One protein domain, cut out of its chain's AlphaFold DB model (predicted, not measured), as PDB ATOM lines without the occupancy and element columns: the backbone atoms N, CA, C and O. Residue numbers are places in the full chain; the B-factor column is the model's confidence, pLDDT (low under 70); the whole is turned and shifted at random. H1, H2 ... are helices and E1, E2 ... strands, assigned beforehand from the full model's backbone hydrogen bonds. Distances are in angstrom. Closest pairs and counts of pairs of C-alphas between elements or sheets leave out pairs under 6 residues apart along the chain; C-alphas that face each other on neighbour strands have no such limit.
ATOM      1  N   LEU A 141     243.249 157.402 175.691       89.25
ATOM      2  CA  LEU A 141     241.971 156.722 175.463       89.25
ATOM      3  C   LEU A 141     241.043 157.613 174.641       89.25
ATOM      4  O   LEU A 141     240.766 158.733 175.053       89.25
ATOM      5  N   ASP A 142     240.524 157.090 173.536       87.25
ATOM      6  CA  ASP A 142     239.424 157.689 172.776       87.25
ATOM      7  C   ASP A 142     238.147 156.882 173.069       87.25
ATOM      8  O   ASP A 142     238.187 155.651 173.008       87.25
ATOM      9  N   ILE A 143     237.059 157.553 173.465       83.06
ATOM     10  CA  ILE A 143     235.777 156.911 173.820       83.06
ATOM     11  C   ILE A 143     234.883 156.713 172.586       83.06
ATOM     12  O   ILE A 143     234.098 155.765 172.539       83.06
ATOM     13  N   ASP A 144     235.003 157.595 171.589       78.94
ATOM     14  CA  ASP A 144     234.197 157.554 170.367       78.94
ATOM     15  C   ASP A 144     234.707 156.453 169.424       78.94
ATOM     16  O   ASP A 144     233.937 155.823 168.691       78.94
ATOM     17  N   MET A 145     236.015 156.174 169.459       65.00
ATOM     18  CA  MET A 145     236.590 155.008 168.794       65.00
ATOM     19  C   MET A 145     236.320 153.718 169.573       65.00
ATOM     20  O   MET A 145     236.446 153.649 170.790       65.00
ATOM     21  N   ASN A 146     235.996 152.650 168.835       62.12
ATOM     22  CA  ASN A 146     235.558 151.370 169.398       62.12
ATOM     23  C   ASN A 146     236.561 150.838 170.465       62.12
ATOM     24  O   ASN A 146     237.686 150.476 170.103       62.12
ATOM     25  N   PRO A 147     236.188 150.773 171.761       58.41
ATOM     26  CA  PRO A 147     237.115 150.982 172.894       58.41
ATOM     27  C   PRO A 147     238.073 149.827 173.274       58.41
ATOM     28  O   PRO A 147     238.545 149.744 174.406       58.41
ATOM     29  N   ALA A 148     238.398 148.922 172.345       57.31
ATOM     30  CA  ALA A 148     239.153 147.687 172.598       57.31
ATOM     31  C   ALA A 148     240.452 147.582 171.765       57.31
ATOM     32  O   ALA A 148     240.676 146.601 171.052       57.31
ATOM     33  N   LEU A 149     241.313 148.612 171.812       64.25
ATOM     34  CA  LEU A 149     242.504 148.704 170.943       64.25
ATOM     35  C   LEU A 149     243.840 148.304 171.607       64.25
ATOM     36  O   LEU A 149     244.855 148.224 170.915       64.25
ATOM     37  N   HIS A 150     243.867 148.009 172.913       70.31
ATOM     38  CA  HIS A 150     245.074 147.541 173.610       70.31
ATOM     39  C   HIS A 150     244.789 146.310 174.479       70.31
ATOM     40  O   HIS A 150     243.899 146.372 175.320       70.31
ATOM     41  N   PRO A 151     245.573 145.221 174.388       70.06
ATOM     42  CA  PRO A 151     245.291 143.996 175.138       70.06
ATOM     43  C   PRO A 151     245.559 144.108 176.650       70.06
ATOM     44  O   PRO A 151     245.213 143.198 177.394       70.06
ATOM     45  N   MET A 152     246.183 145.198 177.119       77.50
ATOM     46  CA  MET A 152     246.354 145.492 178.553       77.50
ATOM     47  C   MET A 152     245.309 146.474 179.099       77.50
ATOM     48  O   MET A 152     245.369 146.807 180.281       77.50
ATOM     49  N   ILE A 153     244.388 146.955 178.264       84.69
ATOM     50  CA  ILE A 153     243.214 147.699 178.718       84.69
ATOM     51  C   ILE A 153     242.074 146.695 178.844       84.69
ATOM     52  O   ILE A 153     241.641 146.114 177.853       84.69
ATOM     53  N   ASP A 154     241.598 146.508 180.069       84.62
ATOM     54  CA  ASP A 154     240.249 146.005 180.285       84.62
ATOM     55  C   ASP A 154     239.250 147.115 180.013       84.62
ATOM     56  O   ASP A 154     239.462 148.262 180.417       84.62
ATOM     57  N   LEU A 155     238.139 146.719 179.403       86.19
ATOM     58  CA  LEU A 155     236.906 147.475 179.405       86.19
ATOM     59  C   LEU A 155     235.803 146.618 180.022       86.19
ATOM     60  O   LEU A 155     235.467 145.563 179.485       86.19
ATOM     61  N   ASP A 156     235.209 147.110 181.102       86.56
ATOM     62  CA  ASP A 156     233.846 146.745 181.482       86.56
ATOM     63  C   ASP A 156     232.873 147.791 180.911       86.56
ATOM     64  O   ASP A 156     233.181 148.988 180.893       86.56
ATOM     65  N   LYS A 157     231.724 147.342 180.398       86.62
ATOM     66  CA  LYS A 157     230.734 148.182 179.713       86.62
ATOM     67  C   LYS A 157     229.328 147.783 180.147       86.62
ATOM     68  O   LYS A 157     228.879 146.676 179.859       86.62
ATOM     69  N   CYS A 158     228.615 148.717 180.764       85.25
ATOM     70  CA  CYS A 158     227.214 148.564 181.137       85.25
ATOM     71  C   CYS A 158     226.380 149.636 180.423       85.25
ATOM     72  O   CYS A 158     226.641 150.829 180.565       85.25
ATOM     73  N   GLU A 159     225.386 149.209 179.646       83.94
ATOM     74  CA  GLU A 159     224.468 150.089 178.919       83.94
ATOM     75  C   GLU A 159     223.031 149.863 179.373       83.94
ATOM     76  O   GLU A 159     222.515 148.747 179.338       83.94
ATOM     77  N   THR A 160     222.367 150.955 179.740       84.69
ATOM     78  CA  THR A 160     220.920 151.034 179.927       84.69
ATOM     79  C   THR A 160     220.367 152.179 179.062       84.69
ATOM     80  O   THR A 160     221.133 153.017 178.571       84.69
ATOM     81  N   PRO A 161     219.039 152.277 178.862       81.31
ATOM     82  CA  PRO A 161     218.451 153.375 178.092       81.31
ATOM     83  C   PRO A 161     218.783 154.774 178.647       81.31
ATOM     84  O   PRO A 161     218.920 155.723 177.873       81.31
ATOM     85  N   SER A 162     218.973 154.908 179.964       84.06
ATOM     86  CA  SER A 162     219.243 156.181 180.648       84.06
ATOM     87  C   SER A 162     220.714 156.430 180.997       84.06
ATOM     88  O   SER A 162     221.082 157.584 181.204       84.06
ATOM     89  N   LEU A 163     221.551 155.388 181.065       85.69
ATOM     90  CA  LEU A 163     222.936 155.477 181.531       85.69
ATOM     91  C   LEU A 163     223.865 154.584 180.701       85.69
ATOM     92  O   LEU A 163     223.619 153.390 180.540       85.69
ATOM     93  N   VAL A 164     224.981 155.142 180.240       87.06
ATOM     94  CA  VAL A 164     226.089 154.384 179.645       87.06
ATOM     95  C   VAL A 164     227.298 154.486 180.564       87.06
ATOM     96  O   VAL A 164     227.766 155.588 180.836       87.06
ATOM     97  N   LYS A 165     227.820 153.354 181.043       87.31
ATOM     98  CA  LYS A 165     229.026 153.291 181.875       87.31
ATOM     99  C   LYS A 165     230.118 152.470 181.197       87.31
ATOM    100  O   LYS A 165     229.909 151.311 180.844       87.31
ATOM    101  N   TYR A 166     231.304 153.060 181.119       87.81
ATOM    102  CA  TYR A 166     232.554 152.424 180.720       87.81
ATOM    103  C   TYR A 166     233.521 152.415 181.912       87.81
ATOM    104  O   TYR A 166     233.676 153.433 182.588       87.81
ATOM    105  N   THR A 167     234.204 151.299 182.157       88.94
ATOM    106  CA  THR A 167     235.283 151.204 183.154       88.94
ATOM    107  C   THR A 167     236.551 150.706 182.469       88.94
ATOM    108  O   THR A 167     236.657 149.526 182.138       88.94
ATOM    109  N   TYR A 168     237.516 151.602 182.260       88.88
ATOM    110  CA  TYR A 168     238.823 151.296 181.682       88.88
ATOM    111  C   TYR A 168     239.825 150.973 182.792       88.88
ATOM    112  O   TYR A 168     240.024 151.787 183.697       88.88
ATOM    113  N   LYS A 169     240.495 149.817 182.729       89.25
ATOM    114  CA  LYS A 169     241.421 149.357 183.782       89.25
ATOM    115  C   LYS A 169     242.710 148.789 183.186       89.25
ATOM    116  O   LYS A 169     242.679 147.907 182.332       89.25
ATOM    117  N   ILE A 170     243.864 149.276 183.643       87.62
ATOM    118  CA  ILE A 170     245.174 148.826 183.156       87.62
ATOM    119  C   ILE A 170     245.589 147.522 183.848       87.62
ATOM    120  O   ILE A 170     245.946 147.497 185.030       87.62
ATOM    121  N   ARG A 171     245.615 146.428 183.083       83.81
ATOM    122  CA  ARG A 171     246.174 145.139 183.500       83.81
ATOM    123  C   ARG A 171     247.705 145.159 183.479       83.81
ATOM    124  O   ARG A 171     248.319 145.622 182.524       83.81
ATOM    125  N   ARG A 172     248.339 144.545 184.488       73.12
ATOM    126  CA  ARG A 172     249.777 144.171 184.457       73.12
ATOM    127  C   ARG A 172     250.043 142.871 183.687       73.12
ATOM    128  O   ARG A 172     251.129 142.666 183.154       73.12
ATOM    129  N   ILE A 173     249.052 141.983 183.671       71.38
ATOM    130  CA  ILE A 173     249.093 140.659 183.053       71.38
ATOM    131  C   ILE A 173     247.828 140.538 182.218       71.38
ATOM    132  O   ILE A 173     246.742 140.724 182.762       71.38
ATOM    133  N   PHE A 174     247.945 140.230 180.930       70.62
ATOM    134  CA  PHE A 174     246.779 140.042 180.070       70.62
ATOM    135  C   PHE A 174     246.624 138.591 179.629       70.62
ATOM    136  O   PHE A 174     247.586 137.946 179.212       70.62
ATOM    137  N   ASN A 175     245.396 138.078 179.726       60.97
ATOM    138  CA  ASN A 175     245.011 136.827 179.089       60.97
ATOM    139  C   ASN A 175     244.862 137.093 177.587       60.97
ATOM    140  O   ASN A 175     244.017 137.890 177.181       60.97
ATOM    141  N   VAL A 176     245.684 136.444 176.769       60.56
ATOM    142  CA  VAL A 176     245.463 136.393 175.323       60.56
ATOM    143  C   VAL A 176     244.613 135.158 175.056       60.56
ATOM    144  O   VAL A 176     245.005 134.061 175.460       60.56
ATOM    145  N   GLN A 177     243.479 135.333 174.366       54.06
ATOM    146  CA  GLN A 177     242.486 134.287 174.089       54.06
ATOM    147  C   GLN A 177     243.018 133.161 173.175       54.06
ATOM    148  O   GLN A 177     242.640 133.011 172.016       54.06
ATOM    149  N   SER A 178     243.885 132.321 173.735       52.59
ATOM    150  CA  SER A 178     244.018 130.912 173.377       52.59
ATOM    151  C   SER A 178     242.975 130.105 174.159       52.59
ATOM    152  O   SER A 178     242.557 130.516 175.243       52.59
ATOM    153  N   ARG A 179     242.615 128.913 173.666       50.19
ATOM    154  CA  ARG A 179     241.702 127.977 174.354       50.19
ATOM    155  C   ARG A 179     242.148 127.611 175.779       50.19
ATOM    156  O   ARG A 179     241.310 127.245 176.591       50.19
ATOM    157  N   ASN A 180     243.438 127.770 176.088       51.66
ATOM    158  CA  ASN A 180     244.047 127.383 177.364       51.66
ATOM    159  C   ASN A 180     244.417 128.573 178.283       51.66
ATOM    160  O   ASN A 180     245.358 128.449 179.059       51.66
ATOM    161  N   ASN A 181     243.726 129.722 178.196       55.84
ATOM    162  CA  ASN A 181     243.914 130.888 179.093       55.84
ATOM    163  C   ASN A 181     245.388 131.293 179.303       55.84
ATOM    164  O   ASN A 181     245.910 131.335 180.416       55.84
ATOM    165  N   SER A 182     246.090 131.550 178.202       58.06
ATOM    166  CA  SER A 182     247.524 131.831 178.226       58.06
ATOM    167  C   SER A 182     247.814 133.301 178.551       58.06
ATOM    168  O   SER A 182     247.442 134.198 177.790       58.06
ATOM    169  N   TYR A 183     248.528 133.544 179.646       62.44
ATOM    170  CA  TYR A 183     248.847 134.887 180.130       62.44
ATOM    171  C   TYR A 183     250.161 135.434 179.559       62.44
ATOM    172  O   TYR A 183     251.175 134.734 179.542       62.44
ATOM    173  N   LEU A 184     250.180 136.720 179.189       64.88
ATOM    174  CA  LEU A 184     251.413 137.490 179.035       64.88
ATOM    175  C   LEU A 184     251.571 138.470 180.203       64.88
ATOM    176  O   LEU A 184     250.757 139.373 180.392       64.88
ATOM    177  N   VAL A 185     252.658 138.308 180.959       68.25
ATOM    178  CA  VAL A 185     253.148 139.319 181.903       68.25
ATOM    179  C   VAL A 185     253.941 140.349 181.106       68.25
ATOM    180  O   VAL A 185     254.978 140.010 180.527       68.25
ATOM    181  N   ASP A 186     253.478 141.598 181.065       69.31
ATOM    182  CA  ASP A 186     254.267 142.670 180.460       69.31
ATOM    183  C   ASP A 186     255.279 143.236 181.481       69.31
ATOM    184  O   ASP A 186     255.039 143.240 182.689       69.31
ATOM    185  N   LYS A 187     256.448 143.673 180.997       80.62
ATOM    186  CA  LYS A 187     257.533 144.270 181.806       80.62
ATOM    187  C   LYS A 187     257.672 145.781 181.593       80.62
ATOM    188  O   LYS A 187     258.579 146.397 182.152       80.62
ATOM    189  N   ILE A 188     256.783 146.354 180.783       87.31
ATOM    190  CA  ILE A 188     256.579 147.791 180.628       87.31
ATOM    191  C   ILE A 188     255.384 148.179 181.502       87.31
ATOM    192  O   ILE A 188     254.356 147.500 181.499       87.31
ATOM    193  N   TYR A 189     255.522 149.257 182.273       89.25
ATOM    194  CA  TYR A 189     254.454 149.756 183.132       89.25
ATOM    195  C   TYR A 189     253.612 150.787 182.383       89.25
ATOM    196  O   TYR A 189     254.133 151.787 181.894       89.25
ATOM    197  N   PHE A 190     252.304 150.548 182.327       91.00
ATOM    198  CA  PHE A 190     251.346 151.425 181.663       91.00
ATOM    199  C   PHE A 190     250.463 152.160 182.677       91.00
ATOM    200  O   PHE A 190     250.240 151.684 183.794       91.00
ATOM    201  N   GLY A 191     249.936 153.302 182.254       91.00
ATOM    202  CA  GLY A 191     248.853 154.042 182.892       91.00
ATOM    203  C   GLY A 191     247.923 154.624 181.828       91.00
ATOM    204  O   GLY A 191     248.244 154.615 180.641       91.00
ATOM    205  N   ILE A 192     246.778 155.145 182.249       90.44
ATOM    206  CA  ILE A 192     245.949 156.039 181.438       90.44
ATOM    207  C   ILE A 192     246.575 157.436 181.531       90.44
ATOM    208  O   ILE A 192     247.026 157.829 182.607       90.44
ATOM    209  N   GLY A 193     246.668 158.120 180.390       89.25
ATOM    210  CA  GLY A 193     247.433 159.350 180.164       89.25
ATOM    211  C   GLY A 193     246.633 160.536 179.634       89.25
ATOM    212  O   GLY A 193     247.014 161.685 179.861       89.25
ATOM    213  N   SER A 194     245.546 160.260 178.916       89.69
ATOM    214  CA  SER A 194     244.495 161.218 178.579       89.69
ATOM    215  C   SER A 194     243.212 160.476 178.220       89.69
ATOM    216  O   SER A 194     243.254 159.313 177.817       89.69
ATOM    217  N   LEU A 195     242.090 161.176 178.316       89.12
ATOM    218  CA  LEU A 195     240.781 160.765 177.830       89.12
ATOM    219  C   LEU A 195     240.331 161.765 176.761       89.12
ATOM    220  O   LEU A 195     240.416 162.967 177.001       89.12
ATOM    221  N   SER A 196     239.866 161.305 175.603       90.31
ATOM    222  CA  SER A 196     239.335 162.166 174.544       90.31
ATOM    223  C   SER A 196     238.002 161.670 174.001       90.31
ATOM    224  O   SER A 196     237.792 160.468 173.838       90.31
ATOM    225  N   PHE A 197     237.107 162.613 173.722       89.12
ATOM    226  CA  PHE A 197     235.788 162.374 173.143       89.12
ATOM    227  C   PHE A 197     235.308 163.637 172.417       89.12
ATOM    228  O   PHE A 197     235.565 164.756 172.863       89.12
ATOM    229  N   LYS A 198     234.615 163.463 171.291       88.62
ATOM    230  CA  LYS A 198     233.889 164.524 170.577       88.62
ATOM    231  C   LYS A 198     232.379 164.421 170.828       88.62
ATOM    232  O   LYS A 198     231.665 165.404 170.653       88.62
ATOM    233  N   ASN A 199     231.886 163.253 171.244       86.25
ATOM    234  CA  ASN A 199     230.463 162.979 171.417       86.25
ATOM    235  C   ASN A 199     230.118 162.573 172.860       86.25
ATOM    236  O   ASN A 199     230.910 161.963 173.574       86.25
ATOM    237  N   ILE A 200     228.888 162.876 173.277       83.12
ATOM    238  CA  ILE A 200     228.293 162.428 174.542       83.12
ATOM    239  C   ILE A 200     226.927 161.811 174.227       83.12
ATOM    240  O   ILE A 200     225.938 162.515 174.023       83.12
ATOM    241  N   ARG A 201     226.868 160.476 174.150       83.56
ATOM    242  CA  ARG A 201     225.732 159.698 173.607       83.56
ATOM    243  C   ARG A 201     225.394 160.088 172.156       83.56
ATOM    244  O   ARG A 201     225.864 159.441 171.230       83.56
ATOM    245  N   GLN A 202     224.583 161.129 171.976       80.88
ATOM    246  CA  GLN A 202     224.135 161.696 170.692       80.88
ATOM    247  C   GLN A 202     224.441 163.202 170.577       80.88
ATOM    248  O   GLN A 202     224.123 163.824 169.567       80.88
ATOM    249  N   LEU A 203     225.016 163.807 171.620       82.69
ATOM    250  CA  LEU A 203     225.388 165.215 171.659       82.69
ATOM    251  C   LEU A 203     226.800 165.382 171.089       82.69
ATOM    252  O   LEU A 203     227.775 165.001 171.736       82.69
ATOM    253  N   ASP A 204     226.905 165.954 169.893       84.12
ATOM    254  CA  ASP A 204     228.179 166.413 169.340       84.12
ATOM    255  C   ASP A 204     228.616 167.694 170.071       84.12
ATOM    256  O   ASP A 204     227.847 168.649 170.191       84.12
ATOM    257  N   LEU A 205     229.853 167.717 170.563       83.75
ATOM    258  CA  LEU A 205     230.454 168.865 171.250       83.75
ATOM    259  C   LEU A 205     230.984 169.923 170.270       83.75
ATOM    260  O   LEU A 205     231.477 170.975 170.681       83.75
ATOM    261  N   GLY A 206     230.957 169.615 168.970       81.00
ATOM    262  CA  GLY A 206     231.596 170.355 167.885       81.00
ATOM    263  C   GLY A 206     233.111 170.139 167.830       81.00
ATOM    264  O   GLY A 206     233.696 170.142 166.750       81.00
ATOM    265  N   HIS A 207     233.748 169.926 168.980       86.38
ATOM    266  CA  HIS A 207     235.196 169.882 169.174       86.38
ATOM    267  C   HIS A 207     235.625 168.622 169.929       86.38
ATOM    268  O   HIS A 207     234.836 168.028 170.661       86.38
ATOM    269  N   ILE A 208     236.887 168.217 169.772       88.94
ATOM    270  CA  ILE A 208     237.443 167.114 170.565       88.94
ATOM    271  C   ILE A 208     237.767 167.667 171.952       88.94
ATOM    272  O   ILE A 208     238.671 168.488 172.102       88.94
ATOM    273  N   ILE A 209     237.061 167.215 172.984       89.38
ATOM    274  CA  ILE A 209     237.473 167.473 174.362       89.38
ATOM    275  C   ILE A 209     238.543 166.452 174.736       89.38
ATOM    276  O   ILE A 209     238.380 165.251 174.519       89.38
ATOM    277  N   ARG A 210     239.651 166.938 175.300       90.62
ATOM    278  CA  ARG A 210     240.763 166.127 175.795       90.62
ATOM    279  C   ARG A 210     241.052 166.468 177.251       90.62
ATOM    280  O   ARG A 210     241.434 167.587 177.580       90.62
ATOM    281  N   ILE A 211     240.946 165.468 178.112       88.25
ATOM    282  CA  ILE A 211     241.191 165.571 179.547       88.25
ATOM    283  C   ILE A 211     242.478 164.807 179.868       88.25
ATOM    284  O   ILE A 211     242.531 163.583 179.738       88.25
ATOM    285  N   ASP A 212     243.537 165.514 180.260       86.31
ATOM    286  CA  ASP A 212     244.809 164.888 180.626       86.31
ATOM    287  C   ASP A 212     244.740 164.349 182.070       86.31
ATOM    288  O   ASP A 212     244.556 165.096 183.029       86.31
ATOM    289  N   ILE A 213     244.874 163.027 182.219       85.56
ATOM    290  CA  ILE A 213     244.690 162.267 183.470       85.56
ATOM    291  C   ILE A 213     245.897 161.341 183.646       85.56
ATOM    292  O   ILE A 213     246.381 160.787 182.666       85.56
ATOM    293  N   THR A 214     246.360 161.110 184.878       87.31
ATOM    294  CA  THR A 214     247.302 160.015 185.185       87.31
ATOM    295  C   THR A 214     246.683 159.065 186.204       87.31
ATOM    296  O   THR A 214     246.623 159.368 187.393       87.31
ATOM    297  N   CYS A 215     246.209 157.901 185.755       87.25
ATOM    298  CA  CYS A 215     245.620 156.882 186.632       87.25
ATOM    299  C   CYS A 215     245.867 155.449 186.117       87.25
ATOM    300  O   CYS A 215     246.432 155.236 185.046       87.25
ATOM    301  N   LYS A 216     245.461 154.439 186.898       87.50
ATOM    302  CA  LYS A 216     245.451 153.018 186.480       87.50
ATOM    303  C   LYS A 216     244.056 152.527 186.091       87.50
ATOM    304  O   LYS A 216     243.930 151.466 185.488       87.50
ATOM    305  N   GLU A 217     243.031 153.271 186.490       89.88
ATOM    306  CA  GLU A 217     241.630 152.901 186.373       89.88
ATOM    307  C   GLU A 217     240.775 154.167 186.299       89.88
ATOM    308  O   GLU A 217     240.987 155.123 187.057       89.88
ATOM    309  N   LEU A 218     239.848 154.159 185.348       89.44
ATOM    310  CA  LEU A 218     239.005 155.276 184.953       89.44
ATOM    311  C   LEU A 218     237.590 154.743 184.719       89.44
ATOM    312  O   LEU A 218     237.366 153.972 183.787       89.44
ATOM    313  N   SER A 219     236.637 155.165 185.544       89.12
ATOM    314  CA  SER A 219     235.212 154.995 185.254       89.12
ATOM    315  C   SER A 219     234.671 156.263 184.603       89.12
ATOM    316  O   SER A 219     234.925 157.364 185.085       89.12
ATOM    317  N   PHE A 220     233.895 156.093 183.542       87.69
ATOM    318  CA  PHE A 220     233.214 157.155 182.813       87.69
ATOM    319  C   PHE A 220     231.743 156.756 182.680       87.69
ATOM    320  O   PHE A 220     231.429 155.757 182.030       87.69
ATOM    321  N   ALA A 221     230.854 157.484 183.349       88.44
ATOM    322  CA  ALA A 221     229.415 157.256 183.317       88.44
ATOM    323  C   ALA A 221     228.710 158.475 182.711       88.44
ATOM    324  O   ALA A 221     229.025 159.611 183.056       88.44
ATOM    325  N   VAL A 222     227.775 158.225 181.799       87.56
ATOM    326  CA  VAL A 222     227.116 159.241 180.974       87.56
ATOM    327  C   VAL A 222     225.611 159.047 181.035       87.56
ATOM    328  O   VAL A 222     225.106 157.999 180.623       87.56
ATOM    329  N   SER A 223     224.899 160.065 181.506       87.44
ATOM    330  CA  SER A 223     223.443 160.152 181.416       87.44
ATOM    331  C   SER A 223     223.023 161.163 180.340       87.44
ATOM    332  O   SER A 223     223.830 161.636 179.541       87.44
ATOM    333  N   ASP A 224     221.736 161.492 180.306       81.00
ATOM    334  CA  ASP A 224     221.165 162.515 179.427       81.00
ATOM    335  C   ASP A 224     221.330 163.963 179.947       81.00
ATOM    336  O   ASP A 224     220.921 164.901 179.254       81.00
ATOM    337  N   ALA A 225     221.901 164.127 181.150       83.94
ATOM    338  CA  ALA A 225     222.063 165.404 181.859       83.94
ATOM    339  C   ALA A 225     223.397 165.551 182.633       83.94
ATOM    340  O   ALA A 225     223.700 166.644 183.098       83.94
ATOM    341  N   GLU A 226     224.193 164.487 182.783       87.44
ATOM    342  CA  GLU A 226     225.382 164.447 183.650       87.44
ATOM    343  C   GLU A 226     226.474 163.540 183.054       87.44
ATOM    344  O   GLU A 226     226.177 162.471 182.505       87.44
ATOM    345  N   ILE A 227     227.741 163.930 183.221       86.88
ATOM    346  CA  ILE A 227     228.910 163.053 183.071       86.88
ATOM    347  C   ILE A 227     229.595 162.897 184.432       86.88
ATOM    348  O   ILE A 227     230.006 163.892 185.025       86.88
ATOM    349  N   ALA A 228     229.815 161.663 184.879       89.06
ATOM    350  CA  ALA A 228     230.634 161.365 186.050       89.06
ATOM    351  C   ALA A 228     231.930 160.655 185.626       89.06
ATOM    352  O   ALA A 228     231.905 159.552 185.069       89.06
ATOM    353  N   ILE A 229     233.074 161.282 185.908       87.94
ATOM    354  CA  ILE A 229     234.415 160.775 185.598       87.94
ATOM    355  C   ILE A 229     235.143 160.475 186.911       87.94
ATOM    356  O   ILE A 229     235.663 161.373 187.574       87.94
ATOM    357  N   ALA A 230     235.198 159.198 187.291       87.75
ATOM    358  CA  ALA A 230     235.871 158.752 188.508       87.75
ATOM    359  C   ALA A 230     237.247 158.154 188.186       87.75
ATOM    360  O   ALA A 230     237.372 157.172 187.448       87.75
ATOM    361  N   CYS A 231     238.292 158.751 188.754       82.44
ATOM    362  CA  CYS A 231     239.692 158.430 188.485       82.44
ATOM    363  C   CYS A 231     240.333 157.906 189.773       82.44
ATOM    364  O   CYS A 231     240.552 158.684 190.688       82.44
ATOM    365  N   GLY A 232     240.663 156.611 189.871       73.94
ATOM    366  CA  GLY A 232     240.783 155.915 191.173       73.94
ATOM    367  C   GLY A 232     241.780 156.443 192.232       73.94
ATOM    368  O   GLY A 232     241.720 156.004 193.374       73.94
ATOM    369  N   ASN A 233     242.683 157.365 191.883       70.19
ATOM    370  CA  ASN A 233     243.653 158.009 192.787       70.19
ATOM    371  C   ASN A 233     243.599 159.555 192.730       70.19
ATOM    372  O   ASN A 233     244.513 160.216 193.214       70.19
ATOM    373  N   MET A 234     242.579 160.125 192.088       72.88
ATOM    374  CA  MET A 234     242.412 161.553 191.804       72.88
ATOM    375  C   MET A 234     240.998 161.996 192.225       72.88
ATOM    376  O   MET A 234     240.154 161.139 192.495       72.88
ATOM    377  N   PRO A 235     240.701 163.306 192.269       73.31
ATOM    378  CA  PRO A 235     239.335 163.777 192.473       73.31
ATOM    379  C   PRO A 235     238.379 163.246 191.394       73.31
ATOM    380  O   PRO A 235     238.776 163.037 190.246       73.31
ATOM    381  N   ASN A 236     237.117 163.038 191.766       80.12
ATOM    382  CA  ASN A 236     236.053 162.723 190.813       80.12
ATOM    383  C   ASN A 236     235.559 164.016 190.152       80.12
ATOM    384  O   ASN A 236     235.343 165.014 190.842       80.12
ATOM    385  N   PHE A 237     235.330 163.984 188.843       82.06
ATOM    386  CA  PHE A 237     234.783 165.116 188.095       82.06
ATOM    387  C   PHE A 237     233.323 164.841 187.755       82.06
ATOM    388  O   PHE A 237     233.009 163.785 187.202       82.06
ATOM    389  N   TYR A 238     232.456 165.791 188.081       86.38
ATOM    390  CA  TYR A 238     231.033 165.753 187.761       86.38
ATOM    391  C   TYR A 238     230.732 166.921 186.830       86.38
ATOM    392  O   TYR A 238     231.123 168.050 187.125       86.38
ATOM    393  N   ILE A 239     230.127 166.640 185.679       86.12
ATOM    394  CA  ILE A 239     229.909 167.609 184.605       86.12
ATOM    395  C   ILE A 239     228.410 167.686 184.317       86.12
ATOM    396  O   ILE A 239     227.856 166.799 183.662       86.12
ATOM    397  N   ASP A 240     227.774 168.758 184.777       85.94
ATOM    398  CA  ASP A 240     226.362 169.036 184.520       85.94
ATOM    399  C   ASP A 240     226.163 169.499 183.072       85.94
ATOM    400  O   ASP A 240     226.849 170.415 182.605       85.94
ATOM    401  N   ILE A 241     225.183 168.925 182.372       84.56
ATOM    402  CA  ILE A 241     224.789 169.294 181.005       84.56
ATOM    403  C   ILE A 241     223.378 169.907 181.039       84.56
ATOM    404  O   ILE A 241     222.388 169.173 181.023       84.56
ATOM    405  N   PRO A 242     223.241 171.249 181.059       82.00
ATOM    406  CA  PRO A 242     221.934 171.894 181.110       82.00
ATOM    407  C   PRO A 242     221.064 171.583 179.885       82.00
ATOM    408  O   PRO A 242     221.529 171.601 178.741       82.00
ATOM    409  N   SER A 243     219.760 171.393 180.104       77.75
ATOM    410  CA  SER A 243     218.785 171.115 179.038       77.75
ATOM    411  C   SER A 243     218.759 172.193 177.946       77.75
ATOM    412  O   SER A 243     218.587 171.875 176.771       77.75
ATOM    413  N   SER A 244     218.980 173.462 178.306       73.81
ATOM    414  CA  SER A 244     219.110 174.582 177.364       73.81
ATOM    415  C   SER A 244     220.302 174.405 176.417       73.81
ATOM    416  O   SER A 244     220.145 174.505 175.201       73.81
ATOM    417  N   THR A 245     221.469 174.062 176.961       75.12
ATOM    418  CA  THR A 245     222.700 173.770 176.213       75.12
ATOM    419  C   THR A 245     222.496 172.615 175.227       75.12
ATOM    420  O   THR A 245     222.858 172.721 174.053       75.12
ATOM    421  N   ARG A 246     221.838 171.533 175.670       69.62
ATOM    422  CA  ARG A 246     221.490 170.380 174.824       69.62
ATOM    423  C   ARG A 246     220.554 170.763 173.669       69.62
ATOM    424  O   ARG A 246     220.763 170.316 172.543       69.62
ATOM    425  N   LEU A 247     219.549 171.605 173.924       63.69
ATOM    426  CA  LEU A 247     218.606 172.084 172.904       63.69
ATOM    427  C   LEU A 247     219.263 173.001 171.859       63.69
ATOM    428  O   LEU A 247     218.913 172.921 170.682       63.69
ATOM    429  N   MET A 248     220.220 173.846 172.258       66.06
ATOM    430  CA  MET A 248     220.950 174.721 171.328       66.06
ATOM    431  C   MET A 248     221.814 173.920 170.343       66.06
ATOM    432  O   MET A 248     221.729 174.141 169.135       66.06
ATOM    433  N   LEU A 249     222.591 172.948 170.836       66.75
ATOM    434  CA  LEU A 249     223.457 172.112 169.992       66.75
ATOM    435  C   LEU A 249     222.653 171.245 169.005       66.75
ATOM    436  O   LEU A 249     223.012 171.169 167.832       66.75
ATOM    437  N   MET A 250     221.523 170.674 169.439       67.19
ATOM    438  CA  MET A 250     220.627 169.901 168.563       67.19
ATOM    439  C   MET A 250     220.090 170.721 167.377       67.19
ATOM    440  O   MET A 250     219.983 170.194 166.273       67.19
ATOM    441  N   ARG A 251     219.795 172.016 167.573       63.50
ATOM    442  CA  ARG A 251     219.312 172.903 166.499       63.50
ATOM    443  C   ARG A 251     220.409 173.282 165.498       63.50
ATOM    444  O   ARG A 251     220.135 173.345 164.303       63.50
ATOM    445  N   ALA A 295     231.799 183.347 164.549       58.66
ATOM    446  CA  ALA A 295     232.518 182.761 165.674       58.66
ATOM    447  C   ALA A 295     231.996 181.347 165.974       58.66
ATOM    448  O   ALA A 295     230.789 181.126 166.132       58.66
ATOM    449  N   GLU A 296     232.901 180.372 166.053       70.62
ATOM    450  CA  GLU A 296     232.496 178.988 166.273       70.62
ATOM    451  C   GLU A 296     232.064 178.802 167.730       70.62
ATOM    452  O   GLU A 296     232.875 178.804 168.654       70.62
ATOM    453  N   GLN A 297     230.751 178.660 167.931       78.31
ATOM    454  CA  GLN A 297     230.187 178.257 169.218       78.31
ATOM    455  C   GLN A 297     230.566 176.805 169.536       78.31
ATOM    456  O   GLN A 297     230.270 175.909 168.733       78.31
ATOM    457  N   ILE A 298     231.156 176.595 170.711       83.62
ATOM    458  CA  ILE A 298     231.692 175.330 171.228       83.62
ATOM    459  C   ILE A 298     231.132 175.017 172.617       83.62
ATOM    460  O   ILE A 298     230.676 175.921 173.322       83.62
ATOM    461  N   LEU A 299     231.227 173.753 173.043       85.69
ATOM    462  CA  LEU A 299     230.969 173.384 174.433       85.69
ATOM    463  C   LEU A 299     232.266 173.279 175.241       85.69
ATOM    464  O   LEU A 299     233.197 172.573 174.855       85.69
ATOM    465  N   ILE A 300     232.298 173.953 176.390       89.00
ATOM    466  CA  ILE A 300     233.367 173.859 177.391       89.00
ATOM    467  C   ILE A 300     232.799 173.413 178.740       89.00
ATOM    468  O   ILE A 300     231.612 173.578 179.016       89.00
ATOM    469  N   PHE A 301     233.662 172.890 179.606       89.31
ATOM    470  CA  PHE A 301     233.334 172.532 180.981       89.31
ATOM    471  C   PHE A 301     234.012 173.526 181.925       89.31
ATOM    472  O   PHE A 301     235.226 173.502 182.115       89.31
ATOM    473  N   GLN A 302     233.231 174.433 182.500       88.25
ATOM    474  CA  GLN A 302     233.715 175.439 183.440       88.25
ATOM    475  C   GLN A 302     233.559 174.911 184.873       88.25
ATOM    476  O   GLN A 302     232.460 174.477 185.212       88.25
ATOM    477  N   PRO A 303     234.595 174.926 185.730       86.88
ATOM    478  CA  PRO A 303     234.434 174.533 187.128       86.88
ATOM    479  C   PRO A 303     233.508 175.506 187.872       86.88
ATOM    480  O   PRO A 303     233.541 176.709 187.613       86.88
ATOM    481  N   VAL A 304     232.685 174.980 188.781       84.31
ATOM    482  CA  VAL A 304     231.683 175.764 189.528       84.31
ATOM    483  C   VAL A 304     232.293 176.404 190.779       84.31
ATOM    484  O   VAL A 304     232.107 177.595 191.009       84.31
ATOM    485  N   ASP A 305     233.084 175.640 191.538       73.88
ATOM    486  CA  ASP A 305     233.546 175.997 192.892       73.88
ATOM    487  C   ASP A 305     234.959 176.623 192.938       73.88
ATOM    488  O   ASP A 305     235.713 176.424 193.893       73.88
ATOM    489  N   VAL A 306     235.373 177.341 191.888       69.44
ATOM    490  CA  VAL A 306     236.717 177.947 191.804       69.44
ATOM    491  C   VAL A 306     236.666 179.449 192.095       69.44
ATOM    492  O   VAL A 306     235.802 180.164 191.595       69.44
ATOM    493  N   LEU A 307     237.621 179.918 192.909       59.34
ATOM    494  CA  LEU A 307     237.773 181.319 193.317       59.34
ATOM    495  C   LEU A 307     237.850 182.281 192.120       59.34
ATOM    496  O   LEU A 307     238.454 181.958 191.097       59.34
ATOM    497  N   SER A 308     237.342 183.502 192.324       63.47
ATOM    498  CA  SER A 308     237.346 184.645 191.387       63.47
ATOM    499  C   SER A 308     238.684 184.940 190.710       63.47
ATOM    500  O   SER A 308     238.728 185.544 189.639       63.47
ATOM    501  N   ASP A 309     239.769 184.550 191.368       67.56
ATOM    502  CA  ASP A 309     241.129 184.962 191.045       67.56
ATOM    503  C   ASP A 309     241.736 184.104 189.923       67.56
ATOM    504  O   ASP A 309     242.675 184.539 189.256       67.56
ATOM    505  N   TYR A 310     241.180 182.907 189.686       73.81
ATOM    506  CA  TYR A 310     241.563 182.040 188.572       73.81
ATOM    507  C   TYR A 310     240.653 182.271 187.369       73.81
ATOM    508  O   TYR A 310     239.426 182.258 187.464       73.81
ATOM    509  N   LYS A 311     241.260 182.413 186.195       81.50
ATOM    510  CA  LYS A 311     240.557 182.570 184.922       81.50
ATOM    511  C   LYS A 311     240.457 181.221 184.218       81.50
ATOM    512  O   LYS A 311     241.320 180.361 184.352       81.50
ATOM    513  N   LEU A 312     239.424 181.043 183.396       78.75
ATOM    514  CA  LEU A 312     239.173 179.798 182.655       78.75
ATOM    515  C   LEU A 312     240.402 179.299 181.859       78.75
ATOM    516  O   LEU A 312     240.687 178.100 181.821       78.75
ATOM    517  N   ARG A 313     241.154 180.238 181.273       81.50
ATOM    518  CA  ARG A 313     242.401 180.009 180.519       81.50
ATOM    519  C   ARG A 313     243.529 179.362 181.337       81.50
ATOM    520  O   ARG A 313     244.437 178.781 180.759       81.50
ATOM    521  N   ASP A 314     243.466 179.438 182.665       82.62
ATOM    522  CA  ASP A 314     244.487 178.893 183.567       82.62
ATOM    523  C   ASP A 314     244.359 177.352 183.693       82.62
ATOM    524  O   ASP A 314     245.260 176.670 184.191       82.62
ATOM    525  N   PHE A 315     243.243 176.790 183.199       84.38
ATOM    526  CA  PHE A 315     242.918 175.356 183.212       84.38
ATOM    527  C   PHE A 315     242.651 174.760 181.821       84.38
ATOM    528  O   PHE A 315     242.764 173.541 181.660       84.38
ATOM    529  N   ILE A 316     242.279 175.588 180.838       87.12
ATOM    530  CA  ILE A 316     241.849 175.165 179.498       87.12
ATOM    531  C   ILE A 316     242.732 175.799 178.420       87.12
ATOM    532  O   ILE A 316     242.965 177.004 178.424       87.12
ATOM    533  N   THR A 317     243.156 175.003 177.437       88.38
ATOM    534  CA  THR A 317     243.851 175.481 176.232       88.38
ATOM    535  C   THR A 317     243.141 174.984 174.974       88.38
ATOM    536  O   THR A 317     242.935 173.782 174.810       88.38
ATOM    537  N   TYR A 318     242.787 175.894 174.064       86.06
ATOM    538  CA  TYR A 318     242.304 175.538 172.727       86.06
ATOM    539  C   TYR A 318     243.489 175.323 171.775       86.06
ATOM    540  O   TYR A 318     244.369 176.174 171.661       86.06
ATOM    541  N   ILE A 319     243.515 174.177 171.092       83.12
ATOM    542  CA  ILE A 319     244.576 173.767 170.167       83.12
ATOM    543  C   ILE A 319     243.998 173.739 168.751       83.12
ATOM    544  O   ILE A 319     243.500 172.709 168.285       83.12
ATOM    545  N   ASN A 320     244.099 174.881 168.073       77.88
ATOM    546  CA  ASN A 320     243.520 175.133 166.753       77.88
ATOM    547  C   ASN A 320     243.866 174.058 165.705       77.88
ATOM    548  O   ASN A 320     242.976 173.512 165.061       77.88
ATOM    549  N   ASP A 321     245.139 173.666 165.605       70.81
ATOM    550  CA  ASP A 321     245.632 172.700 164.605       70.81
ATOM    551  C   ASP A 321     245.020 171.289 164.722       70.81
ATOM    552  O   ASP A 321     245.125 170.482 163.798       70.81
ATOM    553  N   SER A 322     244.387 170.978 165.858       69.69
ATOM    554  CA  SER A 322     243.736 169.688 166.140       69.69
ATOM    555  C   SER A 322     242.270 169.830 166.566       69.69
ATOM    556  O   SER A 322     241.675 168.857 167.026       69.69
ATOM    557  N   ASN A 323     241.701 171.036 166.448       80.06
ATOM    558  CA  ASN A 323     240.348 171.394 166.882       80.06
ATOM    559  C   ASN A 323     239.977 170.857 168.284       80.06
ATOM    560  O   ASN A 323     238.880 170.332 168.515       80.06
ATOM    561  N   THR A 324     240.949 170.910 169.202       83.25
ATOM    562  CA  THR A 324     240.916 170.216 170.496       83.25
ATOM    563  C   THR A 324     240.876 171.206 171.654       83.25
ATOM    564  O   THR A 324     241.625 172.181 171.674       83.25
ATOM    565  N   ILE A 325     240.041 170.928 172.655       88.31
ATOM    566  CA  ILE A 325     239.963 171.672 173.915       88.31
ATOM    567  C   ILE A 325     240.644 170.817 174.990       88.31
ATOM    568  O   ILE A 325     240.113 169.779 175.393       88.31
ATOM    569  N   ALA A 326     241.839 171.221 175.418       87.75
ATOM    570  CA  ALA A 326     242.672 170.482 176.361       87.75
ATOM    571  C   ALA A 326     242.500 171.000 177.799       87.75
ATOM    572  O   ALA A 326     242.648 172.196 178.048       87.75
ATOM    573  N   TYR A 327     242.241 170.093 178.743       88.38
ATOM    574  CA  TYR A 327     242.053 170.393 180.166       88.38
ATOM    575  C   TYR A 327     243.260 169.940 180.989       88.38
ATOM    576  O   TYR A 327     243.567 168.745 181.049       88.38
ATOM    577  N   ASN A 328     243.910 170.882 181.676       83.31
ATOM    578  CA  ASN A 328     244.967 170.593 182.642       83.31
ATOM    579  C   ASN A 328     244.360 170.351 184.031       83.31
ATOM    580  O   ASN A 328     244.231 171.261 184.856       83.31
ATOM    581  N   LEU A 329     244.007 169.091 184.302       77.94
ATOM    582  CA  LEU A 329     243.448 168.707 185.594       77.94
ATOM    583  C   LEU A 329     244.417 168.914 186.763       77.94
ATOM    584  O   LEU A 329     243.959 169.122 187.879       77.94
ATOM    585  N   THR A 330     245.735 168.883 186.548       75.69
ATOM    586  CA  THR A 330     246.694 169.140 187.632       75.69
ATOM    587  C   THR A 330     246.589 170.585 188.119       75.69
ATOM    588  O   THR A 330     246.503 170.795 189.327       75.69
ATOM    589  N   SER A 331     246.496 171.562 187.210       79.25
ATOM    590  CA  SER A 331     246.219 172.962 187.569       79.25
ATOM    591  C   SER A 331     244.860 173.115 188.256       79.25
ATOM    592  O   SER A 331     244.764 173.777 189.288       79.25
ATOM    593  N   LEU A 332     243.815 172.466 187.724       80.75
ATOM    594  CA  LEU A 332     242.455 172.559 188.266       80.75
ATOM    595  C   LEU A 332     242.362 172.002 189.695       80.75
ATOM    596  O   LEU A 332     241.810 172.649 190.584       80.75
ATOM    597  N   VAL A 333     242.967 170.837 189.939       79.56
ATOM    598  CA  VAL A 333     243.054 170.233 191.275       79.56
ATOM    599  C   VAL A 333     243.888 171.102 192.217       79.56
ATOM    600  O   VAL A 333     243.487 171.271 193.360       79.56
ATOM    601  N   GLN A 334     244.989 171.715 191.764       79.00
ATOM    602  CA  GLN A 334     245.798 172.621 192.597       79.00
ATOM    603  C   GLN A 334     245.067 173.916 192.987       79.00
ATOM    604  O   GLN A 334     245.253 174.406 194.102       79.00
ATOM    605  N   ALA A 335     244.245 174.484 192.101       78.88
ATOM    606  CA  ALA A 335     243.405 175.632 192.442       78.88
ATOM    607  C   ALA A 335     242.341 175.243 193.481       78.88
ATOM    608  O   ALA A 335     242.185 175.922 194.495       78.88
ATOM    609  N   HIS A 336     241.679 174.102 193.276       74.75
ATOM    610  CA  HIS A 336     240.616 173.608 194.149       74.75
ATOM    611  C   HIS A 336     241.132 173.061 195.501       74.75
ATOM    612  O   HIS A 336     240.430 173.129 196.512       74.75
ATOM    613  N   ILE A 350     235.061 167.598 192.124       84.75
ATOM    614  CA  ILE A 350     235.106 168.883 191.424       84.75
ATOM    615  C   ILE A 350     233.874 168.948 190.523       84.75
ATOM    616  O   ILE A 350     233.726 168.121 189.617       84.75
ATOM    617  N   GLN A 351     232.988 169.908 190.791       87.44
ATOM    618  CA  GLN A 351     231.825 170.173 189.949       87.44
ATOM    619  C   GLN A 351     232.205 171.086 188.784       87.44
ATOM    620  O   GLN A 351     232.932 172.071 188.933       87.44
ATOM    621  N   MET A 352     231.704 170.743 187.603       89.56
ATOM    622  CA  MET A 352     231.891 171.472 186.360       89.56
ATOM    623  C   MET A 352     230.544 171.600 185.650       89.56
ATOM    624  O   MET A 352     229.706 170.706 185.706       89.56
ATOM    625  N   LYS A 353     230.344 172.703 184.940       88.88
ATOM    626  CA  LYS A 353     229.126 173.009 184.196       88.88
ATOM    627  C   LYS A 353     229.438 173.130 182.714       88.88
ATOM    628  O   LYS A 353     230.409 173.785 182.331       88.88
ATOM    629  N   ALA A 354     228.608 172.516 181.879       88.69
ATOM    630  CA  ALA A 354     228.709 172.624 180.434       88.69
ATOM    631  C   ALA A 354     228.180 173.988 179.951       88.69
ATOM    632  O   ALA A 354     226.967 174.222 179.880       88.69
ATOM    633  N   THR A 355     229.111 174.884 179.623       87.19
ATOM    634  CA  THR A 355     228.865 176.276 179.220       87.19
ATOM    635  C   THR A 355     229.145 176.445 177.728       87.19
ATOM    636  O   THR A 355     230.124 175.908 177.206       87.19
ATOM    637  N   LEU A 356     228.292 177.200 177.029       84.56
ATOM    638  CA  LEU A 356     228.526 177.569 175.633       84.56
ATOM    639  C   LEU A 356     229.554 178.709 175.565       84.56
ATOM    640  O   LEU A 356     229.375 179.748 176.201       84.56
ATOM    641  N   ALA A 357     230.601 178.508 174.773       84.62
ATOM    642  CA  ALA A 357     231.678 179.463 174.536       84.62
ATOM    643  C   ALA A 357     231.772 179.808 173.044       84.62
ATOM    644  O   ALA A 357     231.332 179.025 172.203       84.62
ATOM    645  N   GLN A 358     232.367 180.953 172.706       83.69
ATOM    646  CA  GLN A 358     232.727 181.299 171.326       83.69
ATOM    647  C   GLN A 358     234.246 181.285 171.134       83.69
ATOM    648  O   GLN A 358     234.988 181.820 171.957       83.69
ATOM    649  N   ILE A 359     234.701 180.691 170.027       76.44
ATOM    650  CA  ILE A 359     236.070 180.846 169.530       76.44
ATOM    651  C   ILE A 359     236.110 182.064 168.608       76.44
ATOM    652  O   ILE A 359     235.527 182.052 167.519       76.44
ATOM    653  N   HIS A 360     236.850 183.092 169.015       76.06
ATOM    654  CA  HIS A 360     237.122 184.254 168.176       76.06
ATOM    655  C   HIS A 360     238.426 184.044 167.397       76.06
ATOM    656  O   HIS A 360     239.514 183.981 167.971       76.06
ATOM    657  N   GLY A 361     238.314 183.924 166.071       54.69
ATOM    658  CA  GLY A 361     239.470 183.871 165.176       54.69
ATOM    659  C   GLY A 361     240.258 185.186 165.210       54.69
ATOM    660  O   GLY A 361     239.673 186.257 165.097       54.69
TER     661      GLY A 361
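What this domain is: This is residues 141 to 251, 295 to 336 and 350 to 361 of the 784 residues of an uncharacterized protein of Babesia bovis (UniProt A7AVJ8). A large sheet, E1 E2 E7 E8 E9 E13 E10, is curled like part of a barrel, and a smaller, twisted sheet, E5 E6 E12 E11, is partly face to face with it, E5 near E2 and E7 and E6 near E10. The small hairpin of E3 and E4 reaches out at one end of the long axis, while the short helices H1 and H2 lie toward the other end, away from each other. The 165 printed residues have thirteen named strands and two named helices, in the order E1 to E9, H1, E10, E11, E12, H2, E13. Both larger sheets are mixed, in the orders E1 E2 E7 E8 E9 E13 E10 and E5 E6 E12 E11, and E3 with E4 is antiparallel; the class is mostly strand. The whole is compact, with a radius of gyration of the C-alphas of 17.4 A, yet elongated, spanning 56 by 35 by 30 A.

Where its parts are: After residues 141 to 152, with no named element, E1 holds residues 153 to 159, 18.9 A long, with C-alpha 153 at (243.214, 147.699, 178.718). E2 holds 164 to 170, 20.2 A, E3 173 to 176 and E4 182 to 185. E5, residues 190 to 200, is 26.5 A long and bends by 60 degrees at residue 197; E6, residues 203 to 212, is 21.4 A long and bends by 88 degrees at residue 206. E7 holds 217 to 222, E8 226 to 231, E9 236 to 240 and H1 243 to 251. E10, residues 296 to 303, is 21.4 A long and has C-alpha 296 at (232.496, 178.988, 166.273). E11 holds 316 to 319, E12 324 to 328 and H2 329 to 336. E13, residues 350 to 359, is 25.0 A long, bends by 63 degrees at residue 356 and ends with C-alpha 359 at (236.070, 180.846, 169.530).

How they stand to each other: In the seven-strand sheet, E1 and E2 form a hairpin, with N 154 and O 169 at 2.9 A. E2 is antiparallel to E7, with N 166 and O 220 at 2.8 A. E7 E8 E9 are a meander, each strand the antiparallel neighbour of the one before, with N 219 and O 230 at 2.9 A and N 229 and O 237 at 2.8 A. E9 is parallel to E13, at 50 degrees, with N 352 and O 238 at 2.8 A. E13 is antiparallel to the edge strand E10, with N 353 and O 302 at 2.8 A. In the second sheet, the hairpin of E5 and E6 has N 195 and O 211 at 2.8 A. E6 is parallel to E12, with N 325 and O 208 at 2.9 A. E11 and E12 form a hairpin, with N 319 and O 324 at 2.8 A. Between the sheets, the closest C-alphas of E6 and E10 are those of Leu 205 and Leu 299, at 5.6 A; those of E2 and E5 are Ile 170 and Gly 191, at 6.4 A. H1 is on the seven-strand sheet at a height of 9.9 A, over E13 and only just over E10, with 3 C-alphas; its closest C-alphas with E13 are those of Thr 245 and Leu 356, at 7.0 A. H1 only grazes the second sheet, and H2 only grazes both. In H1 and H2 every O i to N i+4 pair is within hydrogen-bond range. E3 and E4 form a hairpin, with N 184 and O 174 at 2.9 A; E3 is apart from E2, and E4 from E5.

The domain as a whole: The two C-alphas farthest apart, those of Arg 179 and Asp 309, are 59.4 A apart. Residues 252 to 294 are not printed, with 16.5 A between C-alphas 251 and 295; residues 337 to 349 are not printed, with 7.8 A between C-alphas 336 and 350. Of the links that are printed whole, E10 to E11 is long, with 12 residues, and the others are tight. Residues 141 to 142 pair in parallel with residues 195 to 196 of E5. The mean pLDDT of the printed part is 79.7; 30 residues are under 70, among them 175 to 186 and 246 to 251.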